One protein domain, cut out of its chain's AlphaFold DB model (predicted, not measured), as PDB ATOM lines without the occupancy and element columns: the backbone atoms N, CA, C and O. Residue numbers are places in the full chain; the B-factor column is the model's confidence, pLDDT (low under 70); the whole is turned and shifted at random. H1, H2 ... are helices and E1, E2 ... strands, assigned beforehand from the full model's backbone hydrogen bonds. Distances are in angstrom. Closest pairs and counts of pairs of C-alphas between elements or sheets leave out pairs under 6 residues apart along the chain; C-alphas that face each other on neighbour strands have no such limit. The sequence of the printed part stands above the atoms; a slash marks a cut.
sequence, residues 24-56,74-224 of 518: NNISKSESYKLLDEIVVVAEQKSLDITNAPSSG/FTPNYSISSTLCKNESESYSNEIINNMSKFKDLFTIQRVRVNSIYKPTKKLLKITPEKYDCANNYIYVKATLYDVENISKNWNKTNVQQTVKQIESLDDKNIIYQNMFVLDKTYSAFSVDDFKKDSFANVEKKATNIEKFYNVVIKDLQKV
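This is residues 24 to 56 and 74 to 224 of the 518 residues of the protein "DUF2059 domain-containing protein" of Arcobacter butzleri JV22 (UniProt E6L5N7). A long, twisted sheet makes the body: E4, E5 and E6 run its length, E1 and E2 follow each other along the free side of E4, and short E7 lies at the other edge. H1, H2 and H4 cover one face of it, while H3 only grazes the sheet; residues 53 to 56 and 74 to 79, on both sides of a cut, stick out beyond one end as a thin arm with E3 at its tip. The printed part has 184 residues with four named helices and seven named strands, in the order E1 E2 E3 H1 H2 E4 E5 H3 E6 E7 H4, of the class mixed, helices and strands. The sheet is branched and holds parallel and antiparallel pairs. The whole is compact by its radius of gyration of the C-alphas, 18.1 A, yet elongated, spanning 65 by 35 by 29 A.

In the branched sheet E4, residues 123 to 133, has three neighbours. E1, residues 37 to 42, and E2, residues 48 to 50, lie on one side of it and E5, residues 138 to 147, on the other side. The pairing is staggered: E1 is parallel to residues 124 to 127 of E4, with N 39 and O 123 at 2.9 A, and E2 is parallel to residues 131 to 133, with N 50 and O 132 at 2.8 A. E4 and E5 form an antiparallel hairpin, with N 126 and O 144 at 2.8 A. E6, residues 175 to 184, is antiparallel to E5, with N 141 and O 181 at 2.9 A. E6 and E7, residues 189 to 191, form a second hairpin, with N 182 and O 190 at 2.8 A. H1, residues 82 to 98, is on the sheet over E2, E4 and E5 at a height of 9.3 A, and runs along the strands, at 19 degrees to E4 on the local plane; the closest C-alphas of H1 and E4, Ser 89 and Tyr 132, are 6.2 A apart. H2, residues 100 to 109, lies on the same face over E1 at a height of 9.7 A, with the C-alphas of Val 40 and Lys 104 closest at 6.8 A. H4, residues 211 to 222, also on that face, lies over E6 at a height of 8.9 A, only just slantwise to it at 32 degrees on the local plane. H2 and H4 touch, with the C-alphas of Phe 103 and Tyr 214 closest at 5.9 A, at a steep tilt of 49 degrees, the same way. H3, residues 160 to 168, only grazes the sheet with its residues 167 to 168. E3, residues 74 to 76, pairs with no named strand and is apart from E4. In H1, H2, H3 and H4 every O i to N i+4 pair is within hydrogen-bond range.

From first to last C-alpha E4 is 30.8 A long, E5 29.7 A, E6 26.8 A and E1 16.9 A. H1 measures 23.9 A, H4 16.2 A, H2 14.4 A and H3 12.4 A; E2, E3 and E7 are three residues each. E1 begins at C-alpha 37 (127.853, 158.617, 132.739), E4 ends at C-alpha 133 (121.112, 147.446, 164.038), and H4 ends at C-alpha 222 (136.005, 150.089, 140.429).

The two C-alphas farthest apart, those of Glu 30 and Phe 74, are 65.3 A apart. Residues 57 to 73 are not printed, and C-alphas 56 and 74 are 9.9 A apart across the cut. The links H2 to E4, E5 to H3 and E7 to H4 are long, the last with 19 residues. The mean pLDDT of the printed part is 82.0; it is under 70 at residues 51 to 56, 74 to 82, 110 and 197 to 207.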
ATOM      1  N   ASN A  24     126.305 140.819 140.335       87.69
ATOM      2  CA  ASN A  24     127.258 141.307 139.350       87.69
ATOM      3  C   ASN A  24     126.918 140.722 137.975       87.69
ATOM      4  O   ASN A  24     127.266 139.589 137.658       87.69
ATOM      5  N   ASN A  25     126.231 141.522 137.163       88.81
ATOM      6  CA  ASN A  25     125.801 141.179 135.811       88.81
ATOM      7  C   ASN A  25     126.695 141.811 134.734       88.81
ATOM      8  O   ASN A  25     126.328 141.824 133.561       88.81
ATOM      9  N   ILE A  26     127.866 142.336 135.101       85.31
ATOM     10  CA  ILE A  26     128.724 143.122 134.202       85.31
ATOM     11  C   ILE A  26     129.202 142.310 132.989       85.31
ATOM     12  O   ILE A  26     129.382 142.864 131.908       85.31
ATOM     13  N   SER A  27     129.344 140.989 133.118       83.62
ATOM     14  CA  SER A  27     129.704 140.103 132.004       83.62
ATOM     15  C   SER A  27     128.589 139.901 130.969       83.62
ATOM     16  O   SER A  27     128.875 139.393 129.888       83.62
ATOM     17  N   LYS A  28     127.337 140.294 131.258       84.62
ATOM     18  CA  LYS A  28     126.194 140.102 130.344       84.62
ATOM     19  C   LYS A  28     126.228 141.019 129.119       84.62
ATOM     20  O   LYS A  28     125.606 140.690 128.114       84.62
ATOM     21  N   SER A  29     126.917 142.158 129.195       83.62
ATOM     22  CA  SER A  29     127.037 143.110 128.088       83.62
ATOM     23  C   SER A  29     128.362 143.862 128.152       83.62
ATOM     24  O   SER A  29     128.770 144.331 129.212       83.62
ATOM     25  N   GLU A  30     128.997 144.077 126.999       79.75
ATOM     26  CA  GLU A  30     130.200 144.911 126.913       79.75
ATOM     27  C   GLU A  30     129.924 146.353 127.380       79.75
ATOM     28  O   GLU A  30     130.768 146.975 128.025       79.75
ATOM     29  N   SER A  31     128.704 146.865 127.161       80.62
ATOM     30  CA  SER A  31     128.287 148.204 127.606       80.62
ATOM     31  C   SER A  31     128.206 148.353 129.134       80.62
ATOM     32  O   SER A  31     128.210 149.477 129.651       80.62
ATOM     33  N   TYR A  32     128.146 147.240 129.875       87.75
ATOM     34  CA  TYR A  32     128.090 147.234 131.342       87.75
ATOM     35  C   TYR A  32     129.465 147.321 131.982       87.75
ATOM     36  O   TYR A  32     129.575 147.742 133.129       87.75
ATOM     37  N   LYS A  33     130.524 146.998 131.239       85.94
ATOM     38  CA  LYS A  33     131.894 147.131 131.734       85.94
ATOM     39  C   LYS A  33     132.313 148.589 131.887       85.94
ATOM     40  O   LYS A  33     133.243 148.846 132.636       85.94
ATOM     41  N   LEU A  34     131.645 149.532 131.219       86.38
ATOM     42  CA  LEU A  34     132.001 150.951 131.204       86.38
ATOM     43  C   LEU A  34     131.060 151.805 132.067       86.38
ATOM     44  O   LEU A  34     129.851 151.779 131.849       86.38
ATOM     45  N   LEU A  35     131.592 152.635 132.968       88.31
ATOM     46  CA  LEU A  35     130.835 153.700 133.650       88.31
ATOM     47  C   LEU A  35     131.356 155.081 133.219       88.31
ATOM     48  O   LEU A  35     132.295 155.608 133.807       88.31
ATOM     49  N   ASP A  36     130.764 155.642 132.167       84.62
ATOM     50  CA  ASP A  36     131.100 156.943 131.568       84.62
ATOM     51  C   ASP A  36     130.141 158.063 132.001       84.62
ATOM     52  O   ASP A  36     130.539 159.219 132.169       84.62
ATOM     53  N   GLU A  37     128.877 157.718 132.224       88.25
ATOM     54  CA  GLU A  37     127.853 158.617 132.739       88.25
ATOM     55  C   GLU A  37     126.920 157.920 133.726       88.25
ATOM     56  O   GLU A  37     126.711 156.704 133.671       88.25
ATOM     57  N   ILE A  38     126.362 158.703 134.648       93.75
ATOM     58  CA  ILE A  38     125.528 158.187 135.724       93.75
ATOM     59  C   ILE A  38     124.522 159.230 136.209       93.75
ATOM     60  O   ILE A  38     124.783 160.431 136.231       93.75
ATOM     61  N   VAL A  39     123.371 158.758 136.663       94.44
ATOM     62  CA  VAL A  39     122.464 159.502 137.537       94.44
ATOM     63  C   VAL A  39     122.542 158.881 138.925       94.44
ATOM     64  O   VAL A  39     122.386 157.673 139.059       94.44
ATOM     65  N   VAL A  40     122.781 159.691 139.957       94.00
ATOM     66  CA  VAL A  40     122.825 159.217 141.351       94.00
ATOM     67  C   VAL A  40     121.590 159.708 142.094       94.00
ATOM     68  O   VAL A  40     121.335 160.918 142.151       94.00
ATOM     69  N   VAL A  41     120.846 158.767 142.668       92.56
ATOM     70  CA  VAL A  41     119.645 159.012 143.471       92.56
ATOM     71  C   VAL A  41     119.733 158.262 144.794       92.56
ATOM     72  O   VAL A  41     120.371 157.212 144.884       92.56
ATOM     73  N   ALA A  42     119.071 158.795 145.814       91.38
ATOM     74  CA  ALA A  42     118.848 158.093 147.064       91.38
ATOM     75  C   ALA A  42     117.351 157.845 147.242       91.38
ATOM     76  O   ALA A  42     116.533 158.684 146.865       91.38
ATOM     77  N   GLU A  43     117.004 156.685 147.785       86.56
ATOM     78  CA  GLU A  43     115.628 156.288 148.057       86.56
ATOM     79  C   GLU A  43     115.396 156.300 149.567       86.56
ATOM     80  O   GLU A  43     116.107 155.628 150.315       86.56
ATOM     81  N   GLN A  44     114.398 157.063 150.011       82.38
ATOM     82  CA  GLN A  44     113.995 157.082 151.410       82.38
ATOM     83  C   GLN A  44     112.950 155.994 151.650       82.38
ATOM     84  O   GLN A  44     111.852 156.040 151.098       82.38
ATOM     85  N   LYS A  45     113.292 155.019 152.491       80.81
ATOM     86  CA  LYS A  45     112.401 153.945 152.941       80.81
ATOM     87  C   LYS A  45     112.411 153.859 154.460       80.81
ATOM     88  O   LYS A  45     113.358 154.301 155.109       80.81
ATOM     89  N   SER A  46     111.344 153.296 155.025       80.50
ATOM     90  CA  SER A  46     111.334 152.903 156.433       80.50
ATOM     91  C   SER A  46     112.386 151.821 156.652       80.50
ATOM     92  O   SER A  46     112.356 150.801 155.968       80.50
ATOM     93  N   LEU A  47     113.301 152.055 157.590       83.50
ATOM     94  CA  LEU A  47     114.355 151.106 157.927       83.50
ATOM     95  C   LEU A  47     113.800 149.928 158.725       83.50
ATOM     96  O   LEU A  47     113.061 150.125 159.693       83.50
ATOM     97  N   ASP A  48     114.253 148.723 158.395       84.00
ATOM     98  CA  ASP A  48     114.056 147.558 159.248       84.00
ATOM     99  C   ASP A  48     114.941 147.687 160.492       84.00
ATOM    100  O   ASP A  48     116.171 147.582 160.429       84.00
ATOM    101  N   ILE A  49     114.325 147.939 161.648       81.56
ATOM    102  CA  ILE A  49     115.035 148.053 162.924       81.56
ATOM    103  C   ILE A  49     115.207 146.660 163.524       81.56
ATOM    104  O   ILE A  49     114.243 145.928 163.750       81.56
ATOM    105  N   THR A  50     116.449 146.303 163.833       78.31
ATOM    106  CA  THR A  50     116.815 145.007 164.413       78.31
ATOM    107  C   THR A  50     117.630 145.172 165.686       78.31
ATOM    108  O   THR A  50     118.216 146.227 165.924       78.31
ATOM    109  N   ASN A  51     117.645 144.128 166.522       67.00
ATOM    110  CA  ASN A  51     118.333 144.109 167.817       67.00
ATOM    111  C   ASN A  51     117.951 145.278 168.745       67.00
ATOM    112  O   ASN A  51     118.761 145.699 169.567       67.00
ATOM    113  N   ALA A  52     116.730 145.811 168.622       60.03
ATOM    114  CA  ALA A  52     116.202 146.778 169.576       60.03
ATOM    115  C   ALA A  52     116.023 146.066 170.928       60.03
ATOM    116  O   ALA A  52     115.238 145.113 171.001       60.03
ATOM    117  N   PRO A  53     116.755 146.452 171.987       55.28
ATOM    118  CA  PRO A  53     116.612 145.794 173.273       55.28
ATOM    119  C   PRO A  53     115.198 146.037 173.811       55.28
ATOM    120  O   PRO A  53     114.736 147.173 173.896       55.28
ATOM    121  N   SER A  54     114.497 144.962 174.170       47.62
ATOM    122  CA  SER A  54     113.234 145.069 174.897       47.62
ATOM    123  C   SER A  54     113.509 145.659 176.277       47.62
ATOM    124  O   SER A  54     114.357 145.142 177.010       47.62
ATOM    125  N   SER A  55     112.779 146.704 176.651       49.97
ATOM    126  CA  SER A  55     112.772 147.207 178.020       49.97
ATOM    127  C   SER A  55     112.319 146.096 178.972       49.97
ATOM    128  O   SER A  55     111.209 145.581 178.865       49.97
ATOM    129  N   GLY A  56     113.194 145.710 179.899       52.03
ATOM    130  CA  GLY A  56     112.928 144.676 180.898       52.03
ATOM    131  C   GLY A  56     113.676 144.945 182.202       52.03
ATOM    132  O   GLY A  56     114.761 145.530 182.201       52.03
ATOM    133  N   PHE A  74     115.809 144.630 191.853       57.94
ATOM    134  CA  PHE A  74     115.401 145.056 190.523       57.94
ATOM    135  C   PHE A  74     116.468 145.988 189.962       57.94
ATOM    136  O   PHE A  74     116.620 147.122 190.414       57.94
ATOM    137  N   THR A  75     117.219 145.508 188.975       49.38
ATOM    138  CA  THR A  75     118.143 146.362 188.224       49.38
ATOM    139  C   THR A  75     117.452 146.829 186.944       49.38
ATOM    140  O   THR A  75     117.051 145.988 186.127       49.38
ATOM    141  N   PRO A  76     117.259 148.149 186.748       45.03
ATOM    142  CA  PRO A  76     116.773 148.658 185.477       45.03
ATOM    143  C   PRO A  76     117.833 148.382 184.409       45.03
ATOM    144  O   PRO A  76     118.966 148.857 184.506       45.03
ATOM    145  N   ASN A  77     117.478 147.600 183.392       50.47
ATOM    146  CA  ASN A  77     118.312 147.464 182.210       50.47
ATOM    147  C   ASN A  77     118.072 148.710 181.347       50.47
ATOM    148  O   ASN A  77     117.042 148.803 180.669       50.47
ATOM    149  N   TYR A  78     118.967 149.700 181.436       45.12
ATOM    150  CA  TYR A  78     118.922 150.904 180.603       45.12
ATOM    151  C   TYR A  78     119.167 150.508 179.143       45.12
ATOM    152  O   TYR A  78     120.287 150.494 178.641       45.12
ATOM    153  N   SER A  79     118.085 150.131 178.482       50.91
ATOM    154  CA  SER A  79     118.002 149.809 177.067       50.91
ATOM    155  C   SER A  79     117.663 151.087 176.306       50.91
ATOM    156  O   SER A  79     116.843 151.889 176.758       50.91
ATOM    157  N   ILE A  80     118.308 151.302 175.156       52.12
ATOM    158  CA  ILE A  80     117.940 152.369 174.217       52.12
ATOM    159  C   ILE A  80     116.467 152.142 173.861       52.12
ATOM    160  O   ILE A  80     116.121 151.080 173.346       52.12
ATOM    161  N   SER A  81     115.584 153.094 174.185       59.72
ATOM    162  CA  SER A  81     114.156 152.936 173.890       59.72
ATOM    163  C   SER A  81     113.952 152.745 172.384       59.72
ATOM    164  O   SER A  81     114.684 153.318 171.574       59.72
ATOM    165  N   SER A  82     112.947 151.964 171.983       65.00
ATOM    166  CA  SER A  82     112.614 151.768 170.563       65.00
ATOM    167  C   SER A  82     112.418 153.099 169.823       65.00
ATOM    168  O   SER A  82     112.789 153.218 168.656       65.00
ATOM    169  N   THR A  83     111.920 154.125 170.518       72.12
ATOM    170  CA  THR A  83     111.794 155.498 170.014       72.12
ATOM    171  C   THR A  83     113.146 156.175 169.782       72.12
ATOM    172  O   THR A  83     113.343 156.772 168.728       72.12
ATOM    173  N   LEU A  84     114.093 156.076 170.725       72.75
ATOM    174  CA  LEU A  84     115.453 156.608 170.551       72.75
ATOM    175  C   LEU A  84     116.150 155.931 169.370       72.75
ATOM    176  O   LEU A  84     116.685 156.609 168.503       72.75
ATOM    177  N   CYS A  85     116.042 154.607 169.293       81.31
ATOM    178  CA  CYS A  85     116.595 153.810 168.206       81.31
ATOM    179  C   CYS A  85     116.043 154.220 166.834       81.31
ATOM    180  O   CYS A  85     116.785 154.362 165.864       81.31
ATOM    181  N   LYS A  86     114.727 154.455 166.762       82.31
ATOM    182  CA  LYS A  86     114.064 154.939 165.554       82.31
ATOM    183  C   LYS A  86     114.580 156.322 165.156       82.31
ATOM    184  O   LYS A  86     114.989 156.495 164.011       82.31
ATOM    185  N   ASN A  87     114.640 157.263 166.098       83.00
ATOM    186  CA  ASN A  87     115.131 158.619 165.845       83.00
ATOM    187  C   ASN A  87     116.597 158.626 165.380       83.00
ATOM    188  O   ASN A  87     116.950 159.355 164.455       83.00
ATOM    189  N   GLU A  88     117.448 157.797 165.991       83.69
ATOM    190  CA  GLU A  88     118.839 157.625 165.569       83.69
ATOM    191  C   GLU A  88     118.920 157.067 164.147       83.69
ATOM    192  O   GLU A  88     119.612 157.640 163.308       83.69
ATOM    193  N   SER A  89     118.158 156.011 163.847       87.00
ATOM    194  CA  SER A  89     118.126 155.400 162.515       87.00
ATOM    195  C   SER A  89     117.674 156.383 161.425       87.00
ATOM    196  O   SER A  89     118.264 156.433 160.344       87.00
ATOM    197  N   GLU A  90     116.676 157.223 161.723       87.38
ATOM    198  CA  GLU A  90     116.177 158.258 160.818       87.38
ATOM    199  C   GLU A  90     117.221 159.355 160.602       87.38
ATOM    200  O   GLU A  90     117.495 159.716 159.460       87.38
ATOM    201  N   SER A  91     117.847 159.846 161.676       86.50
ATOM    202  CA  SER A  91     118.929 160.837 161.599       86.50
ATOM    203  C   SER A  91     120.067 160.352 160.696       86.50
ATOM    204  O   SER A  91     120.529 161.064 159.804       86.50
ATOM    205  N   TYR A  92     120.458 159.094 160.874       87.12
ATOM    206  CA  TYR A  92     121.573 158.471 160.180       87.12
ATOM    207  C   TYR A  92     121.287 158.254 158.685       87.12
ATOM    208  O   TYR A  92     122.105 158.580 157.822       87.12
ATOM    209  N   SER A  93     120.080 157.779 158.367       89.38
ATOM    210  CA  SER A  93     119.574 157.676 156.994       89.38
ATOM    211  C   SER A  93     119.490 159.044 156.312       89.38
ATOM    212  O   SER A  93     119.953 159.215 155.182       89.38
ATOM    213  N   ASN A  94     118.972 160.049 157.025       89.56
ATOM    214  CA  ASN A  94     118.856 161.412 156.516       89.56
ATOM    215  C   ASN A  94     120.226 162.022 156.208       89.56
ATOM    216  O   ASN A  94     120.358 162.718 155.206       89.56
ATOM    217  N   GLU A  95     121.260 161.761 157.010       89.06
ATOM    218  CA  GLU A  95     122.605 162.266 156.718       89.06
ATOM    219  C   GLU A  95     123.175 161.665 155.421       89.06
ATOM    220  O   GLU A  95     123.754 162.403 154.620       89.06
ATOM    221  N   ILE A  96     122.945 160.373 155.154       90.00
ATOM    222  CA  ILE A  96     123.315 159.735 153.878       90.00
ATOM    223  C   ILE A  96     122.565 160.406 152.718       90.00
ATOM    224  O   ILE A  96     123.169 160.831 151.735       90.00
ATOM    225  N   ILE A  97     121.245 160.559 152.834       90.19
ATOM    226  CA  ILE A  97     120.399 161.094 151.758       90.19
ATOM    227  C   ILE A  97     120.707 162.577 151.483       90.19
ATOM    228  O   ILE A  97     120.869 162.986 150.330       90.19
ATOM    229  N   ASN A  98     120.860 163.390 152.530       89.69
ATOM    230  CA  ASN A  98     121.058 164.838 152.419       89.69
ATOM    231  C   ASN A  98     122.456 165.220 151.910       89.69
ATOM    232  O   ASN A  98     122.642 166.324 151.400       89.69
ATOM    233  N   ASN A  99     123.439 164.317 151.990       88.88
ATOM    234  CA  ASN A  99     124.807 164.550 151.511       88.88
ATOM    235  C   ASN A  99     125.082 163.941 150.122       88.88
ATOM    236  O   ASN A  99     126.239 163.729 149.756       88.88
ATOM    237  N   MET A 100     124.047 163.674 149.319       88.31
ATOM    238  CA  MET A 100     124.203 163.124 147.965       88.31
ATOM    239  C   MET A 100     124.961 164.030 146.987       88.31
ATOM    240  O   MET A 100     125.498 163.524 146.004       88.31
ATOM    241  N   SER A 101     125.049 165.343 147.231       83.75
ATOM    242  CA  SER A 101     125.897 166.243 146.431       83.75
ATOM    243  C   SER A 101     127.369 165.832 146.493       83.75
ATOM    244  O   SER A 101     127.969 165.594 145.452       83.75
ATOM    245  N   LYS A 102     127.904 165.597 147.698       85.69
ATOM    246  CA  LYS A 102     129.289 165.141 147.901       85.69
ATOM    247  C   LYS A 102     129.567 163.827 147.176       85.69
ATOM    248  O   LYS A 102     130.636 163.633 146.610       85.69
ATOM    249  N   PHE A 103     128.587 162.919 147.149       91.06
ATOM    250  CA  PHE A 103     128.747 161.657 146.431       91.06
ATOM    251  C   PHE A 103     128.849 161.862 144.913       91.06
ATOM    252  O   PHE A 103     129.687 161.253 144.247       91.06
ATOM    253  N   LYS A 104     128.025 162.761 144.364       88.19
ATOM    254  CA  LYS A 104     128.081 163.162 142.952       88.19
ATOM    255  C   LYS A 104     129.409 163.845 142.612       88.19
ATOM    256  O   LYS A 104     129.969 163.581 141.546       88.19
ATOM    257  N   ASP A 105     129.949 164.653 143.520       80.19
ATOM    258  CA  ASP A 105     131.250 165.300 143.340       80.19
ATOM    259  C   ASP A 105     132.377 164.265 143.242       80.19
ATOM    260  O   ASP A 105     133.233 164.381 142.368       80.19
ATOM    261  N   LEU A 106     132.336 163.185 144.031       80.81
ATOM    262  CA  LEU A 106     133.322 162.098 143.942       80.81
ATOM    263  C   LEU A 106     133.300 161.378 142.582       80.81
ATOM    264  O   LEU A 106     134.360 161.058 142.044       80.81
ATOM    265  N   PHE A 107     132.126 161.169 141.978       83.12
ATOM    266  CA  PHE A 107     132.036 160.658 140.600       83.12
ATOM    267  C   PHE A 107     132.569 161.663 139.574       83.12
ATOM    268  O   PHE A 107     133.243 161.271 138.620       83.12
ATOM    269  N   THR A 108     132.331 162.954 139.801       77.00
ATOM    270  CA  THR A 108     132.850 164.037 138.954       77.00
ATOM    271  C   THR A 108     134.379 164.126 139.029       77.00
ATOM    272  O   THR A 108     135.033 164.251 137.996       77.00
ATOM    273  N   ILE A 109     134.969 163.960 140.221       70.06
ATOM    274  CA  ILE A 109     136.423 163.834 140.436       70.06
ATOM    275  C   ILE A 109     136.978 162.638 139.655       70.06
ATOM    276  O   ILE A 109     138.049 162.717 139.055       70.06
ATOM    277  N   GLN A 110     136.216 161.544 139.595       69.06
ATOM    278  CA  GLN A 110     136.534 160.366 138.785       69.06
ATOM    279  C   GLN A 110     136.153 160.501 137.308       69.06
ATOM    280  O   GLN A 110     136.268 159.537 136.554       69.06
ATOM    281  N   ARG A 111     135.753 161.703 136.874       70.69
ATOM    282  CA  ARG A 111     135.444 162.057 135.483       70.69
ATOM    283  C   ARG A 111     134.286 161.247 134.884       70.69
ATOM    284  O   ARG A 111     134.163 161.163 133.664       70.69
ATOM    285  N   VAL A 112     133.408 160.712 135.733       80.50
ATOM    286  CA  VAL A 112     132.107 160.164 135.335       80.50
ATOM    287  C   VAL A 112     131.128 161.327 135.208       80.50
ATOM    288  O   VAL A 112     130.972 162.126 136.133       80.50
ATOM    289  N   ARG A 113     130.444 161.442 134.067       83.44
ATOM    290  CA  ARG A 113     129.451 162.501 133.859       83.44
ATOM    291  C   ARG A 113     128.236 162.251 134.748       83.44
ATOM    292  O   ARG A 113     127.457 161.338 134.486       83.44
ATOM    293  N   VAL A 114     128.041 163.088 135.764       87.56
ATOM    294  CA  VAL A 114     126.842 163.031 136.605       87.56
ATOM    295  C   VAL A 114     125.723 163.858 135.975       87.56
ATOM    296  O   VAL A 114     125.778 165.087 135.927       87.56
ATOM    297  N   ASN A 115     124.692 163.179 135.486       87.31
ATOM    298  CA  ASN A 115     123.524 163.794 134.870       87.31
ATOM    299  C   ASN A 115     122.429 164.081 135.913       87.31
ATOM    300  O   ASN A 115     122.385 163.495 136.999       87.31
ATOM    301  N   SER A 116     121.507 164.988 135.581       86.00
ATOM    302  CA  SER A 116     120.256 165.122 136.333       86.00
ATOM    303  C   SER A 116     119.260 164.049 135.895       86.00
ATOM    304  O   SER A 116     119.307 163.586 134.757       86.00
ATOM    305  N   ILE A 117     118.298 163.721 136.763       83.94
ATOM    306  CA  ILE A 117     117.214 162.761 136.476       83.94
ATOM    307  C   ILE A 117     116.306 163.178 135.303       83.94
ATOM    308  O   ILE A 117     115.392 162.449 134.957       83.94
ATOM    309  N   TYR A 118     116.519 164.354 134.705       81.69
ATOM    310  CA  TYR A 118     115.721 164.883 133.597       81.69
ATOM    311  C   TYR A 118     116.454 164.861 132.254       81.69
ATOM    312  O   TYR A 118     116.012 165.507 131.303       81.69
ATOM    313  N   LYS A 119     117.617 164.209 132.199       83.06
ATOM    314  CA  LYS A 119     118.372 163.985 130.970       83.06
ATOM    315  C   LYS A 119     118.448 162.479 130.705       83.06
ATOM    316  O   LYS A 119     118.683 161.732 131.658       83.06
ATOM    317  N   PRO A 120     118.310 162.041 129.442       86.94
ATOM    318  CA  PRO A 120     118.633 160.673 129.066       86.94
ATOM    319  C   PRO A 120     120.052 160.315 129.515       86.94
ATOM    320  O   PRO A 120     120.974 161.120 129.383       86.94
ATOM    321  N   THR A 121     120.202 159.125 130.083       90.31
ATOM    322  CA  THR A 121     121.445 158.613 130.669       90.31
ATOM    323  C   THR A 121     121.486 157.095 130.517       90.31
ATOM    324  O   THR A 121     120.444 156.438 130.534       90.31
ATOM    325  N   LYS A 122     122.675 156.507 130.432       92.19
ATOM    326  CA  LYS A 122     122.820 155.045 130.357       92.19
ATOM    327  C   LYS A 122     122.609 154.338 131.692       92.19
ATOM    328  O   LYS A 122     122.066 153.240 131.721       92.19
ATOM    329  N   LYS A 123     123.072 154.931 132.797       94.62
ATOM    330  CA  LYS A 123     123.143 154.250 134.100       94.62
ATOM    331  C   LYS A 123     122.552 155.082 135.229       94.62
ATOM    332  O   LYS A 123     122.705 156.307 135.256       94.62
ATOM    333  N   LEU A 124     121.903 154.406 136.174       95.88
ATOM    334  CA  LEU A 124     121.374 155.000 137.402       95.88
ATOM    335  C   LEU A 124     121.891 154.230 138.615       95.88
ATOM    336  O   LEU A 124     121.675 153.028 138.718       95.88
ATOM    337  N   LEU A 125     122.555 154.926 139.535       96.38
ATOM    338  CA  LEU A 125     122.948 154.400 140.837       96.38
ATOM    339  C   LEU A 125     121.944 154.852 141.891       96.38
ATOM    340  O   LEU A 125     121.777 156.050 142.130       96.38
ATOM    341  N   LYS A 126     121.305 153.878 142.530       95.06
ATOM    342  CA  LYS A 126     120.361 154.067 143.626       95.06
ATOM    343  C   LYS A 126     121.003 153.654 144.946       95.06
ATOM    344  O   LYS A 126     121.496 152.531 145.062       95.06
ATOM    345  N   ILE A 127     120.992 154.560 145.919       94.94
ATOM    346  CA  ILE A 127     121.426 154.319 147.299       94.94
ATOM    347  C   ILE A 127     120.194 154.194 148.192       94.94
ATOM    348  O   ILE A 127     119.405 155.132 148.289       94.94
ATOM    349  N   THR A 128     120.045 153.051 148.853       92.81
ATOM    350  CA  THR A 128     118.874 152.743 149.680       92.81
ATOM    351  C   THR A 128     119.333 152.273 151.061       92.81
ATOM    352  O   THR A 128     119.903 151.188 151.173       92.81
ATOM    353  N   PRO A 129     119.130 153.064 152.123       92.88
ATOM    354  CA  PRO A 129     119.213 152.575 153.495       92.88
ATOM    355  C   PRO A 129     118.113 151.528 153.736       92.88
ATOM    356  O   PRO A 129     116.945 151.803 153.480       92.88
ATOM    357  N   GLU A 130     118.475 150.327 154.189       89.69
ATOM    358  CA  GLU A 130     117.541 149.186 154.288       89.69
ATOM    359  C   GLU A 130     117.275 148.778 155.740       89.69
ATOM    360  O   GLU A 130     116.136 148.550 156.134       89.69
ATOM    361  N   LYS A 131     118.330 148.699 156.557       90.06
ATOM    362  CA  LYS A 131     118.260 148.123 157.903       90.06
ATOM    363  C   LYS A 131     119.125 148.898 158.889       90.06
ATOM    364  O   LYS A 131     120.201 149.370 158.529       90.06
ATOM    365  N   TYR A 132     118.688 148.970 160.141       88.94
ATOM    366  CA  TYR A 132     119.465 149.510 161.256       88.94
ATOM    367  C   TYR A 132     119.584 148.476 162.383       88.94
ATOM    368  O   TYR A 132     118.608 147.836 162.781       88.94
ATOM    369  N   ASP A 133     120.801 148.281 162.881       87.00
ATOM    370  CA  ASP A 133     121.112 147.446 164.038       87.00
ATOM    371  C   ASP A 133     121.296 148.342 165.261       87.00
ATOM    372  O   ASP A 133     122.307 149.033 165.402       87.00
ATOM    373  N   CYS A 134     120.302 148.307 166.142       82.56
ATOM    374  CA  CYS A 134     120.220 149.188 167.295       82.56
ATOM    375  C   CYS A 134     121.325 148.938 168.325       82.56
ATOM    376  O   CYS A 134     121.880 149.872 168.895       82.56
ATOM    377  N   ALA A 135     121.640 147.665 168.573       78.44
ATOM    378  CA  ALA A 135     122.578 147.277 169.620       78.44
ATOM    379  C   ALA A 135     124.013 147.676 169.263       78.44
ATOM    380  O   ALA A 135     124.790 148.055 170.139       78.44
ATOM    381  N   ASN A 136     124.350 147.601 167.975       79.19
ATOM    382  CA  ASN A 136     125.693 147.892 167.484       79.19
ATOM    383  C   ASN A 136     125.830 149.295 166.866       79.19
ATOM    384  O   ASN A 136     126.950 149.729 166.601       79.19
ATOM    385  N   ASN A 137     124.713 150.008 166.669       83.94
ATOM    386  CA  ASN A 137     124.642 151.295 165.974       83.94
ATOM    387  C   ASN A 137     125.249 151.214 164.560       83.94
ATOM    388  O   ASN A 137     126.153 151.972 164.194       83.94
ATOM    389  N   TYR A 138     124.769 150.228 163.792       88.31
ATOM    390  CA  TYR A 138     125.155 150.023 162.397       88.31
ATOM    391  C   TYR A 138     123.981 150.255 161.461       88.31
ATOM    392  O   TYR A 138     122.883 149.755 161.704       88.31
ATOM    393  N   ILE A 139     124.225 150.938 160.346       90.25
ATOM    394  CA  ILE A 139     123.250 151.064 159.261       90.25
ATOM    395  C   ILE A 139     123.708 150.262 158.045       90.25
ATOM    396  O   ILE A 139     124.881 150.267 157.673       90.25
ATOM    397  N   TYR A 140     122.766 149.549 157.437       91.62
ATOM    398  CA  TYR A 140     122.972 148.755 156.237       91.62
ATOM    399  C   TYR A 140     122.419 149.529 155.047       91.62
ATOM    400  O   TYR A 140     121.237 149.884 155.015       91.62
ATOM    401  N   VAL A 141     123.283 149.789 154.074       93.06
ATOM    402  CA  VAL A 141     122.968 150.604 152.904       93.06
ATOM    403  C   VAL A 141     123.236 149.796 151.647       93.06
ATOM    404  O   VAL A 141     124.346 149.312 151.423       93.06
ATOM    405  N   LYS A 142     122.218 149.672 150.803       94.19
ATOM    406  CA  LYS A 142     122.286 148.987 149.517       94.19
ATOM    407  C   LYS A 142     122.626 149.980 148.415       94.19
ATOM    408  O   LYS A 142     121.964 151.007 148.276       94.19
ATOM    409  N   ALA A 143     123.630 149.664 147.604       95.00
ATOM    410  CA  ALA A 143     123.940 150.395 146.382       95.00
ATOM    411  C   ALA A 143     123.578 149.529 145.174       95.00
ATOM    412  O   ALA A 143     124.100 148.423 145.034       95.00
ATOM    413  N   THR A 144     122.694 150.028 144.309       95.31
ATOM    414  CA  THR A 144     122.199 149.293 143.134       95.31
ATOM    415  C   THR A 144     122.386 150.122 141.872       95.31
ATOM    416  O   THR A 144     121.877 151.237 141.778       95.31
ATOM    417  N   LEU A 145     123.120 149.588 140.901       95.88
ATOM    418  CA  LEU A 145     123.363 150.198 139.602       95.88
ATOM    419  C   LEU A 145     122.471 149.540 138.549       95.88
ATOM    420  O   LEU A 145     122.553 148.331 138.334       95.88
ATOM    421  N   TYR A 146     121.677 150.352 137.863       95.44
ATOM    422  CA  TYR A 146     120.752 149.930 136.819       95.44
ATOM    423  C   TYR A 146     121.215 150.384 135.437       95.44
ATOM    424  O   TYR A 146     121.757 151.483 135.284       95.44
ATOM    425  N   ASP A 147     120.925 149.562 134.433       94.25
ATOM    426  CA  ASP A 147     120.842 149.963 133.034       94.25
ATOM    427  C   ASP A 147     119.507 150.670 132.795       94.25
ATOM    428  O   ASP A 147     118.429 150.105 132.977       94.25
ATOM    429  N   VAL A 148     119.578 151.936 132.409       94.06
ATOM    430  CA  VAL A 148     118.407 152.775 132.153       94.06
ATOM    431  C   VAL A 148     118.473 153.422 130.778       94.06
ATOM    432  O   VAL A 148     117.679 154.317 130.510       94.06
ATOM    433  N   GLU A 149     119.361 152.984 129.880       92.25
ATOM    434  CA  GLU A 149     119.591 153.648 128.588       92.25
ATOM    435  C   GLU A 149     118.305 153.800 127.759       92.25
ATOM    436  O   GLU A 149     118.056 154.839 127.148       92.25
ATOM    437  N   ASN A 150     117.448 152.778 127.767       90.19
ATOM    438  CA  ASN A 150     116.169 152.826 127.060       90.19
ATOM    439  C   ASN A 150     115.048 153.484 127.874       90.19
ATOM    440  O   ASN A 150     114.157 154.099 127.292       90.19
ATOM    441  N   ILE A 151     115.097 153.385 129.203       90.12
ATOM    442  CA  ILE A 151     114.057 153.905 130.103       90.12
ATOM    443  C   ILE A 151     114.177 155.431 130.227       90.12
ATOM    444  O   ILE A 151     113.181 156.151 130.153       90.12
ATOM    445  N   SER A 152     115.408 155.931 130.347       90.56
ATOM    446  CA  SER A 152     115.723 157.335 130.609       90.56
ATOM    447  C   SER A 152     115.423 158.276 129.448       90.56
ATOM    448  O   SER A 152     115.280 159.479 129.655       90.56
ATOM    449  N   LYS A 153     115.251 157.747 128.228       89.00
ATOM    450  CA  LYS A 153     114.808 158.513 127.050       89.00
ATOM    451  C   LYS A 153     113.465 159.214 127.279       89.00
ATOM    452  O   LYS A 153     113.212 160.248 126.672       89.00
ATOM    453  N   ASN A 154     112.633 158.673 128.171       83.94
ATOM    454  CA  ASN A 154     111.327 159.232 128.516       83.94
ATOM    455  C   ASN A 154     111.366 160.171 129.732       83.94
ATOM    456  O   ASN A 154     110.339 160.758 130.079       83.94
ATOM    457  N   TRP A 155     112.519 160.325 130.391       87.25
ATOM    458  CA  TRP A 155     112.654 161.208 131.544       87.25
ATOM    459  C   TRP A 155     112.688 162.662 131.093       87.25
ATOM    460  O   TRP A 155     113.509 163.058 130.265       87.25
ATOM    461  N   ASN A 156     111.799 163.484 131.646       75.12
ATOM    462  CA  ASN A 156     111.714 164.891 131.283       75.12
ATOM    463  C   ASN A 156     111.297 165.766 132.472       75.12
ATOM    464  O   ASN A 156     110.683 165.304 133.434       75.12
ATOM    465  N   LYS A 157     111.642 167.059 132.396       72.06
ATOM    466  CA  LYS A 157     111.321 168.046 133.441       72.06
ATOM    467  C   LYS A 157     109.823 168.334 133.566       72.06
ATOM    468  O   LYS A 157     109.392 168.783 134.620       72.06
ATOM    469  N   THR A 158     109.050 168.108 132.507       76.19
ATOM    470  CA  THR A 158     107.626 168.463 132.443       76.19
ATOM    471  C   THR A 158     106.748 167.457 133.194       76.19
ATOM    472  O   THR A 158     105.670 167.819 133.649       76.19
ATOM    473  N   ASN A 159     107.215 166.217 133.387       78.88
ATOM    474  CA  ASN A 159     106.495 165.167 134.108       78.88
ATOM    475  C   ASN A 159     107.369 164.481 135.176       78.88
ATOM    476  O   ASN A 159     107.754 163.310 135.081       78.88
ATOM    477  N   VAL A 160     107.685 165.246 136.226       80.69
ATOM    478  CA  VAL A 160     108.536 164.806 137.343       80.69
ATOM    479  C   VAL A 160     107.954 163.583 138.061       80.69
ATOM    480  O   VAL A 160     108.688 162.640 138.340       80.69
ATOM    481  N   GLN A 161     106.641 163.559 138.317       81.94
ATOM    482  CA  GLN A 161     105.995 162.453 139.038       81.94
ATOM    483  C   GLN A 161     106.092 161.126 138.277       81.94
ATOM    484  O   GLN A 161     106.341 160.087 138.883       81.94
ATOM    485  N   GLN A 162     105.930 161.150 136.950       83.19
ATOM    486  CA  GLN A 162     106.102 159.953 136.129       83.19
ATOM    487  C   GLN A 162     107.556 159.466 136.144       83.19
ATOM    488  O   GLN A 162     107.790 158.265 136.255       83.19
ATOM    489  N   THR A 163     108.521 160.387 136.084       84.31
ATOM    490  CA  THR A 163     109.955 160.060 136.143       84.31
ATOM    491  C   THR A 163     110.313 159.375 137.467       84.31
ATOM    492  O   THR A 163     110.959 158.331 137.462       84.31
ATOM    493  N   VAL A 164     109.837 159.906 138.598       84.94
ATOM    494  CA  VAL A 164     110.064 159.304 139.925       84.94
ATOM    495  C   VAL A 164     109.446 157.908 140.012       84.94
ATOM    496  O   VAL A 164     110.149 156.961 140.356       84.94
ATOM    497  N   LYS A 165     108.186 157.740 139.583       85.50
ATOM    498  CA  LYS A 165     107.523 156.423 139.561       85.50
ATOM    499  C   LYS A 165     108.279 155.394 138.719       85.50
ATOM    500  O   LYS A 165     108.343 154.225 139.089       85.50
ATOM    501  N   GLN A 166     108.856 155.802 137.588       85.31
ATOM    502  CA  GLN A 166     109.671 154.914 136.751       85.31
ATOM    503  C   GLN A 166     110.968 154.484 137.443       85.31
ATOM    504  O   GLN A 166     111.378 153.340 137.287       85.31
ATOM    505  N   ILE A 167     111.600 155.376 138.213       88.12
ATOM    506  CA  ILE A 167     112.808 155.065 138.994       88.12
ATOM    507  C   ILE A 167     112.479 154.120 140.164       88.12
ATOM    508  O   ILE A 167     113.238 153.190 140.443       88.12
ATOM    509  N   GLU A 168     111.343 154.327 140.830       85.75
ATOM    510  CA  GLU A 168     110.868 153.471 141.926       85.75
ATOM    511  C   GLU A 168     110.492 152.059 141.448       85.75
ATOM    512  O   GLU A 168     110.720 151.087 142.164       85.75
ATOM    513  N   SER A 169     109.971 151.935 140.223       85.56
ATOM    514  CA  SER A 169     109.525 150.670 139.610       85.56
ATOM    515  C   SER A 169     110.547 150.026 138.661       85.56
ATOM    516  O   SER A 169     110.178 149.208 137.815       85.56
ATOM    517  N   LEU A 170     111.835 150.378 138.782       89.31
ATOM    518  CA  LEU A 170     112.892 149.745 137.989       89.31
ATOM    519  C   LEU A 170     112.963 148.240 138.270       89.31
ATOM    520  O   LEU A 170     113.225 147.815 139.390       89.31
ATOM    521  N   ASP A 171     112.762 147.460 137.211       86.12
ATOM    522  CA  ASP A 171     112.787 145.997 137.219       86.12
ATOM    523  C   ASP A 171     114.204 145.458 137.487       86.12
ATOM    524  O   ASP A 171     115.184 145.953 136.913       86.12
ATOM    525  N   ASP A 172     114.297 144.417 138.316       86.88
ATOM    526  CA  ASP A 172     115.539 143.738 138.698       86.88
ATOM    527  C   ASP A 172     116.328 143.205 137.493       86.88
ATOM    528  O   ASP A 172     117.557 143.103 137.547       86.88
ATOM    529  N   LYS A 173     115.662 142.931 136.361       87.62
ATOM    530  CA  LYS A 173     116.342 142.539 135.114       87.62
ATOM    531  C   LYS A 173     117.320 143.595 134.596       87.62
ATOM    532  O   LYS A 173     118.238 143.253 133.856       87.62
ATOM    533  N   ASN A 174     117.125 144.859 134.978       91.19
ATOM    534  CA  ASN A 174     117.980 145.974 134.586       91.19
ATOM    535  C   ASN A 174     119.168 146.172 135.542       91.19
ATOM    536  O   ASN A 174     119.969 147.081 135.331       91.19
ATOM    537  N   ILE A 175     119.296 145.379 136.612       93.69
ATOM    538  CA  ILE A 175     120.401 145.521 137.564       93.69
ATOM    539  C   ILE A 175     121.706 145.065 136.907       93.69
ATOM    540  O   ILE A 175     121.880 143.898 136.545       93.69
ATOM    541  N   ILE A 176     122.660 145.989 136.819       93.88
ATOM    542  CA  ILE A 176     124.046 145.736 136.414       93.88
ATOM    543  C   ILE A 176     124.850 145.251 137.621       93.88
ATOM    544  O   ILE A 176     125.589 144.270 137.535       93.88
ATOM    545  N   TYR A 177     124.706 145.951 138.746       94.12
ATOM    546  CA  TYR A 177     125.478 145.720 139.960       94.12
ATOM    547  C   TYR A 177     124.635 145.983 141.205       94.12
ATOM    548  O   TYR A 177     123.871 146.944 141.233       94.12
ATOM    549  N   GLN A 178     124.805 145.180 142.249       94.50
ATOM    550  CA  GLN A 178     124.215 145.429 143.560       94.50
ATOM    551  C   GLN A 178     125.160 144.958 144.658       94.50
ATOM    552  O   GLN A 178     125.657 143.834 144.594       94.50
ATOM    553  N   ASN A 179     125.349 145.776 145.692       93.31
ATOM    554  CA  ASN A 179     126.029 145.351 146.912       93.31
ATOM    555  C   ASN A 179     125.434 146.018 148.161       93.31
ATOM    556  O   ASN A 179     124.841 147.097 148.080       93.31
ATOM    557  N   MET A 180     125.591 145.360 149.309       91.94
ATOM    558  CA  MET A 180     125.174 145.843 150.622       91.94
ATOM    559  C   MET A 180     126.404 146.248 151.433       91.94
ATOM    560  O   MET A 180     127.391 145.513 151.489       91.94
ATOM    561  N   PHE A 181     126.330 147.397 152.096       91.94
ATOM    562  CA  PHE A 181     127.398 147.941 152.928       91.94
ATOM    563  C   PHE A 181     126.920 148.108 154.367       91.94
ATOM    564  O   PHE A 181     125.785 148.522 154.588       91.94
ATOM    565  N   VAL A 182     127.790 147.818 155.334       90.38
ATOM    566  CA  VAL A 182     127.568 148.063 156.767       90.38
ATOM    567  C   VAL A 182     128.386 149.273 157.180       90.38
ATOM    568  O   VAL A 182     129.588 149.316 156.907       90.38
ATOM    569  N   LEU A 183     127.745 150.251 157.813       90.69
ATOM    570  CA  LEU A 183     128.372 151.491 158.254       90.69
ATOM    571  C   LEU A 183     128.294 151.613 159.779       90.69
ATOM    572  O   LEU A 183     127.253 151.316 160.359       90.69
ATOM    573  N   ASP A 184     129.371 152.095 160.405       87.50
ATOM    574  CA  ASP A 184     129.372 152.543 161.805       87.50
ATOM    575  C   ASP A 184     128.999 154.018 161.934       87.50
ATOM    576  O   ASP A 184     129.083 154.767 160.957       87.50
ATOM    577  N   LYS A 185     128.643 154.484 163.137       82.62
ATOM    578  CA  LYS A 185     128.238 155.881 163.408       82.62
ATOM    579  C   LYS A 185     129.182 156.985 162.894       82.62
ATOM    580  O   LYS A 185     128.815 158.154 162.913       82.62
ATOM    581  N   THR A 186     130.414 156.655 162.492       83.69
ATOM    582  CA  THR A 186     131.382 157.591 161.888       83.69
ATOM    583  C   THR A 186     131.418 157.533 160.357       83.69
ATOM    584  O   THR A 186     132.229 158.233 159.739       83.69
ATOM    585  N   TYR A 187     130.537 156.728 159.763       87.69
ATOM    586  CA  TYR A 187     130.431 156.355 158.352       87.69
ATOM    587  C   TYR A 187     131.621 155.558 157.817       87.69
ATOM    588  O   TYR A 187     131.851 155.507 156.605       87.69
ATOM    589  N   SER A 188     132.382 154.910 158.699       85.62
ATOM    590  CA  SER A 188     133.326 153.883 158.262       85.62
ATOM    591  C   SER A 188     132.509 152.712 157.726       85.62
ATOM    592  O   SER A 188     131.543 152.304 158.364       85.62
ATOM    593  N   ALA A 189     132.852 152.217 156.539       86.75
ATOM    594  CA  ALA A 189     131.993 151.303 155.798       86.75
ATOM    595  C   ALA A 189     132.757 150.081 155.293       86.75
ATOM    596  O   ALA A 189     133.895 150.200 154.836       86.75
ATOM    597  N   PHE A 190     132.086 148.934 155.299       83.06
ATOM    598  CA  PHE A 190     132.571 147.689 154.708       83.06
ATOM    599  C   PHE A 190     131.477 147.066 153.845       83.06
ATOM    600  O   PHE A 190     130.294 147.192 154.155       83.06
ATOM    601  N   SER A 191     131.864 146.383 152.766       82.12
ATOM    602  CA  SER A 191     130.954 145.451 152.087       82.12
ATOM    603  C   SER A 191     130.518 144.383 153.092       82.12
ATOM    604  O   SER A 191     131.353 143.933 153.876       82.12
ATOM    605  N   VAL A 192     129.252 143.954 153.070       78.81
ATOM    606  CA  VAL A 192     128.763 142.880 153.960       78.81
ATOM    607  C   VAL A 192     129.622 141.619 153.821       78.81
ATOM    608  O   VAL A 192     129.970 141.013 154.828       78.81
ATOM    609  N   ASP A 193     130.045 141.287 152.600       74.62
ATOM    610  CA  ASP A 193     130.926 140.139 152.332       74.62
ATOM    611  C   ASP A 193     132.313 140.261 152.994       74.62
ATOM    612  O   ASP A 193     132.929 139.255 153.341       74.62
ATOM    613  N   ASP A 194     132.802 141.490 153.186       73.25
ATOM    614  CA  ASP A 194     134.112 141.779 153.783       73.25
ATOM    615  C   ASP A 194     134.005 142.041 155.302       73.25
ATOM    616  O   ASP A 194     135.017 142.227 155.985       73.25
ATOM    617  N   PHE A 195     132.785 142.075 155.851       73.00
ATOM    618  CA  PHE A 195     132.522 142.469 157.228       73.00
ATOM    619  C   PHE A 195     132.757 141.316 158.216       73.00
ATOM    620  O   PHE A 195     132.024 140.330 158.263       73.00
ATOM    621  N   LYS A 196     133.760 141.474 159.083       72.12
ATOM    622  CA  LYS A 196     133.961 140.673 160.305       72.12
ATOM    623  C   LYS A 196     133.510 141.462 161.536       72.12
ATOM    624  O   LYS A 196     133.630 142.684 161.546       72.12
ATOM    625  N   LYS A 197     133.066 140.788 162.605       59.88
ATOM    626  CA  LYS A 197     132.575 141.444 163.838       59.88
ATOM    627  C   LYS A 197     133.579 142.447 164.441       59.88
ATOM    628  O   LYS A 197     133.168 143.479 164.956       59.88
ATOM    629  N   ASP A 198     134.879 142.200 164.264       62.75
ATOM    630  CA  ASP A 198     135.963 143.067 164.753       62.75
ATOM    631  C   ASP A 198     136.426 144.133 163.737       62.75
ATOM    632  O   ASP A 198     137.387 144.856 163.994       62.75
ATOM    633  N   SER A 199     135.762 144.277 162.581       63.19
ATOM    634  CA  SER A 199     136.198 145.203 161.509       63.19
ATOM    635  C   SER A 199     136.220 146.667 161.950       63.19
ATOM    636  O   SER A 199     136.978 147.465 161.404       63.19
ATOM    637  N   PHE A 200     135.425 147.016 162.963       65.56
ATOM    638  CA  PHE A 200     135.375 148.360 163.536       65.56
ATOM    639  C   PHE A 200     136.248 148.533 164.795       65.56
ATOM    640  O   PHE A 200     136.359 149.647 165.301       65.56
ATOM    641  N   ALA A 201     136.908 147.476 165.294       56.88
ATOM    642  CA  ALA A 201     137.654 147.505 166.561       56.88
ATOM    643  C   ALA A 201     138.888 148.435 166.543       56.88
ATOM    644  O   ALA A 201     139.330 148.884 167.597       56.88
ATOM    645  N   ASN A 202     139.401 148.769 165.352       51.44
ATOM    646  CA  ASN A 202     140.576 149.626 165.141       51.44
ATOM    647  C   ASN A 202     140.246 150.976 164.478       51.44
ATOM    648  O   ASN A 202     141.146 151.670 164.002       51.44
ATOM    649  N   VAL A 203     138.970 151.362 164.407       56.06
ATOM    650  CA  VAL A 203     138.594 152.668 163.856       56.06
ATOM    651  C   VAL A 203     138.882 153.730 164.915       56.06
ATOM    652  O   VAL A 203     138.207 153.809 165.940       56.06
ATOM    653  N   GLU A 204     139.921 154.539 164.685       51.91
ATOM    654  CA  GLU A 204     140.229 155.710 165.512       51.91
ATOM    655  C   GLU A 204     138.950 156.527 165.751       51.91
ATOM    656  O   GLU A 204     138.194 156.777 164.807       51.91
ATOM    657  N   LYS A 205     138.717 156.966 166.998       54.66
ATOM    658  CA  LYS A 205     137.613 157.864 167.392       54.66
ATOM    659  C   LYS A 205     137.768 159.244 166.729       54.66
ATOM    660  O   LYS A 205     138.075 160.235 167.385       54.66
ATOM    661  N   LYS A 206     137.606 159.298 165.413       56.91
ATOM    662  CA  LYS A 206     137.654 160.492 164.569       56.91
ATOM    663  C   LYS A 206     136.241 161.022 164.331       56.91
ATOM    664  O   LYS A 206     135.258 160.302 164.502       56.91
ATOM    665  N   ALA A 207     136.160 162.289 163.933       61.97
ATOM    666  CA  ALA A 207     134.914 162.958 163.569       61.97
ATOM    667  C   ALA A 207     134.136 162.194 162.476       61.97
ATOM    668  O   ALA A 207     134.719 161.455 161.672       61.97
ATOM    669  N   THR A 208     132.817 162.385 162.453       75.69
ATOM    670  CA  THR A 208     131.910 161.813 161.452       75.69
ATOM    671  C   THR A 208     132.287 162.296 160.048       75.69
ATOM    672  O   THR A 208     132.512 163.486 159.829       75.69
ATOM    673  N   ASN A 209     132.407 161.375 159.081       83.06
ATOM    674  CA  ASN A 209     132.681 161.734 157.687       83.06
ATOM    675  C   ASN A 209     132.029 160.754 156.700       83.06
ATOM    676  O   ASN A 209     132.610 159.719 156.365       83.06
ATOM    677  N   ILE A 210     130.859 161.134 156.182       85.81
ATOM    678  CA  ILE A 210     130.079 160.375 155.190       85.81
ATOM    679  C   ILE A 210     130.852 160.036 153.902       85.81
ATOM    680  O   ILE A 210     130.583 159.014 153.271       85.81
ATOM    681  N   GLU A 211     131.862 160.825 153.517       86.38
ATOM    682  CA  GLU A 211     132.656 160.545 152.313       86.38
ATOM    683  C   GLU A 211     133.448 159.241 152.423       86.38
ATOM    684  O   GLU A 211     133.783 158.645 151.400       86.38
ATOM    685  N   LYS A 212     133.722 158.750 153.641       87.25
ATOM    686  CA  LYS A 212     134.323 157.424 153.847       87.25
ATOM    687  C   LYS A 212     133.470 156.333 153.202       87.25
ATOM    688  O   LYS A 212     133.996 155.536 152.428       87.25
ATOM    689  N   PHE A 213     132.163 156.342 153.463       91.88
ATOM    690  CA  PHE A 213     131.215 155.405 152.865       91.88
ATOM    691  C   PHE A 213     131.161 155.551 151.344       91.88
ATOM    692  O   PHE A 213     131.327 154.566 150.627       91.88
ATOM    693  N   TYR A 214     131.002 156.774 150.835       92.94
ATOM    694  CA  TYR A 214     130.939 157.002 149.391       92.94
ATOM    695  C   TYR A 214     132.190 156.511 148.663       92.94
ATOM    696  O   TYR A 214     132.087 155.841 147.636       92.94
ATOM    697  N   ASN A 215     133.374 156.762 149.223       87.75
ATOM    698  CA  ASN A 215     134.624 156.252 148.673       87.75
ATOM    699  C   ASN A 215     134.677 154.718 148.660       87.75
ATOM    700  O   ASN A 215     135.225 154.146 147.720       87.75
ATOM    701  N   VAL A 216     134.105 154.045 149.664       89.56
ATOM    702  CA  VAL A 216     134.004 152.576 149.687       89.56
ATOM    703  C   VAL A 216     133.093 152.074 148.568       89.56
ATOM    704  O   VAL A 216     133.505 151.174 147.840       89.56
ATOM    705  N   VAL A 217     131.923 152.689 148.358       91.94
ATOM    706  CA  VAL A 217     131.021 152.319 147.251       91.94
ATOM    707  C   VAL A 217     131.720 152.471 145.904       91.94
ATOM    708  O   VAL A 217     131.658 151.565 145.074       91.94
ATOM    709  N   ILE A 218     132.429 153.584 145.679       90.00
ATOM    710  CA  ILE A 218     133.102 153.790 144.395       90.00
ATOM    711  C   ILE A 218     134.251 152.804 144.206       90.00
ATOM    712  O   ILE A 218     134.348 152.196 143.145       90.00
ATOM    713  N   LYS A 219     135.097 152.600 145.223       87.44
ATOM    714  CA  LYS A 219     136.172 151.596 145.162       87.44
ATOM    715  C   LYS A 219     135.629 150.213 144.834       87.44
ATOM    716  O   LYS A 219     136.258 149.469 144.094       87.44
ATOM    717  N   ASP A 220     134.473 149.864 145.381       89.38
ATOM    718  CA  ASP A 220     133.847 148.576 145.134       89.38
ATOM    719  C   ASP A 220     133.299 148.459 143.699       89.38
ATOM    720  O   ASP A 220     133.523 147.439 143.051       89.38
ATOM    721  N   LEU A 221     132.715 149.530 143.144       90.31
ATOM    722  CA  LEU A 221     132.370 149.610 141.715       90.31
ATOM    723  C   LEU A 221     133.613 149.503 140.809       90.31
ATOM    724  O   LEU A 221     133.574 148.794 139.805       90.31
ATOM    725  N   GLN A 222     134.733 150.143 141.175       86.75
ATOM    726  CA  GLN A 222     136.005 150.089 140.429       86.75
ATOM    727  C   GLN A 222     136.603 148.677 140.350       86.75
ATOM    728  O   GLN A 222     137.357 148.390 139.424       86.75
ATOM    729  N   LYS A 223     136.286 147.783 141.298       86.62
ATOM    730  CA  LYS A 223     136.758 146.386 141.253       86.62
ATOM    731  C   LYS A 223     136.134 145.596 140.105       86.62
ATOM    732  O   LYS A 223     136.712 144.605 139.671       86.62
ATOM    733  N   VAL A 224     134.931 145.976 139.680       86.25
ATOM    734  CA  VAL A 224     134.110 145.164 138.773       86.25
ATOM    735  C   VAL A 224     133.795 145.866 137.456       86.25
ATOM    736  O   VAL A 224     133.549 145.193 136.459       86.25
TER     737      VAL A 224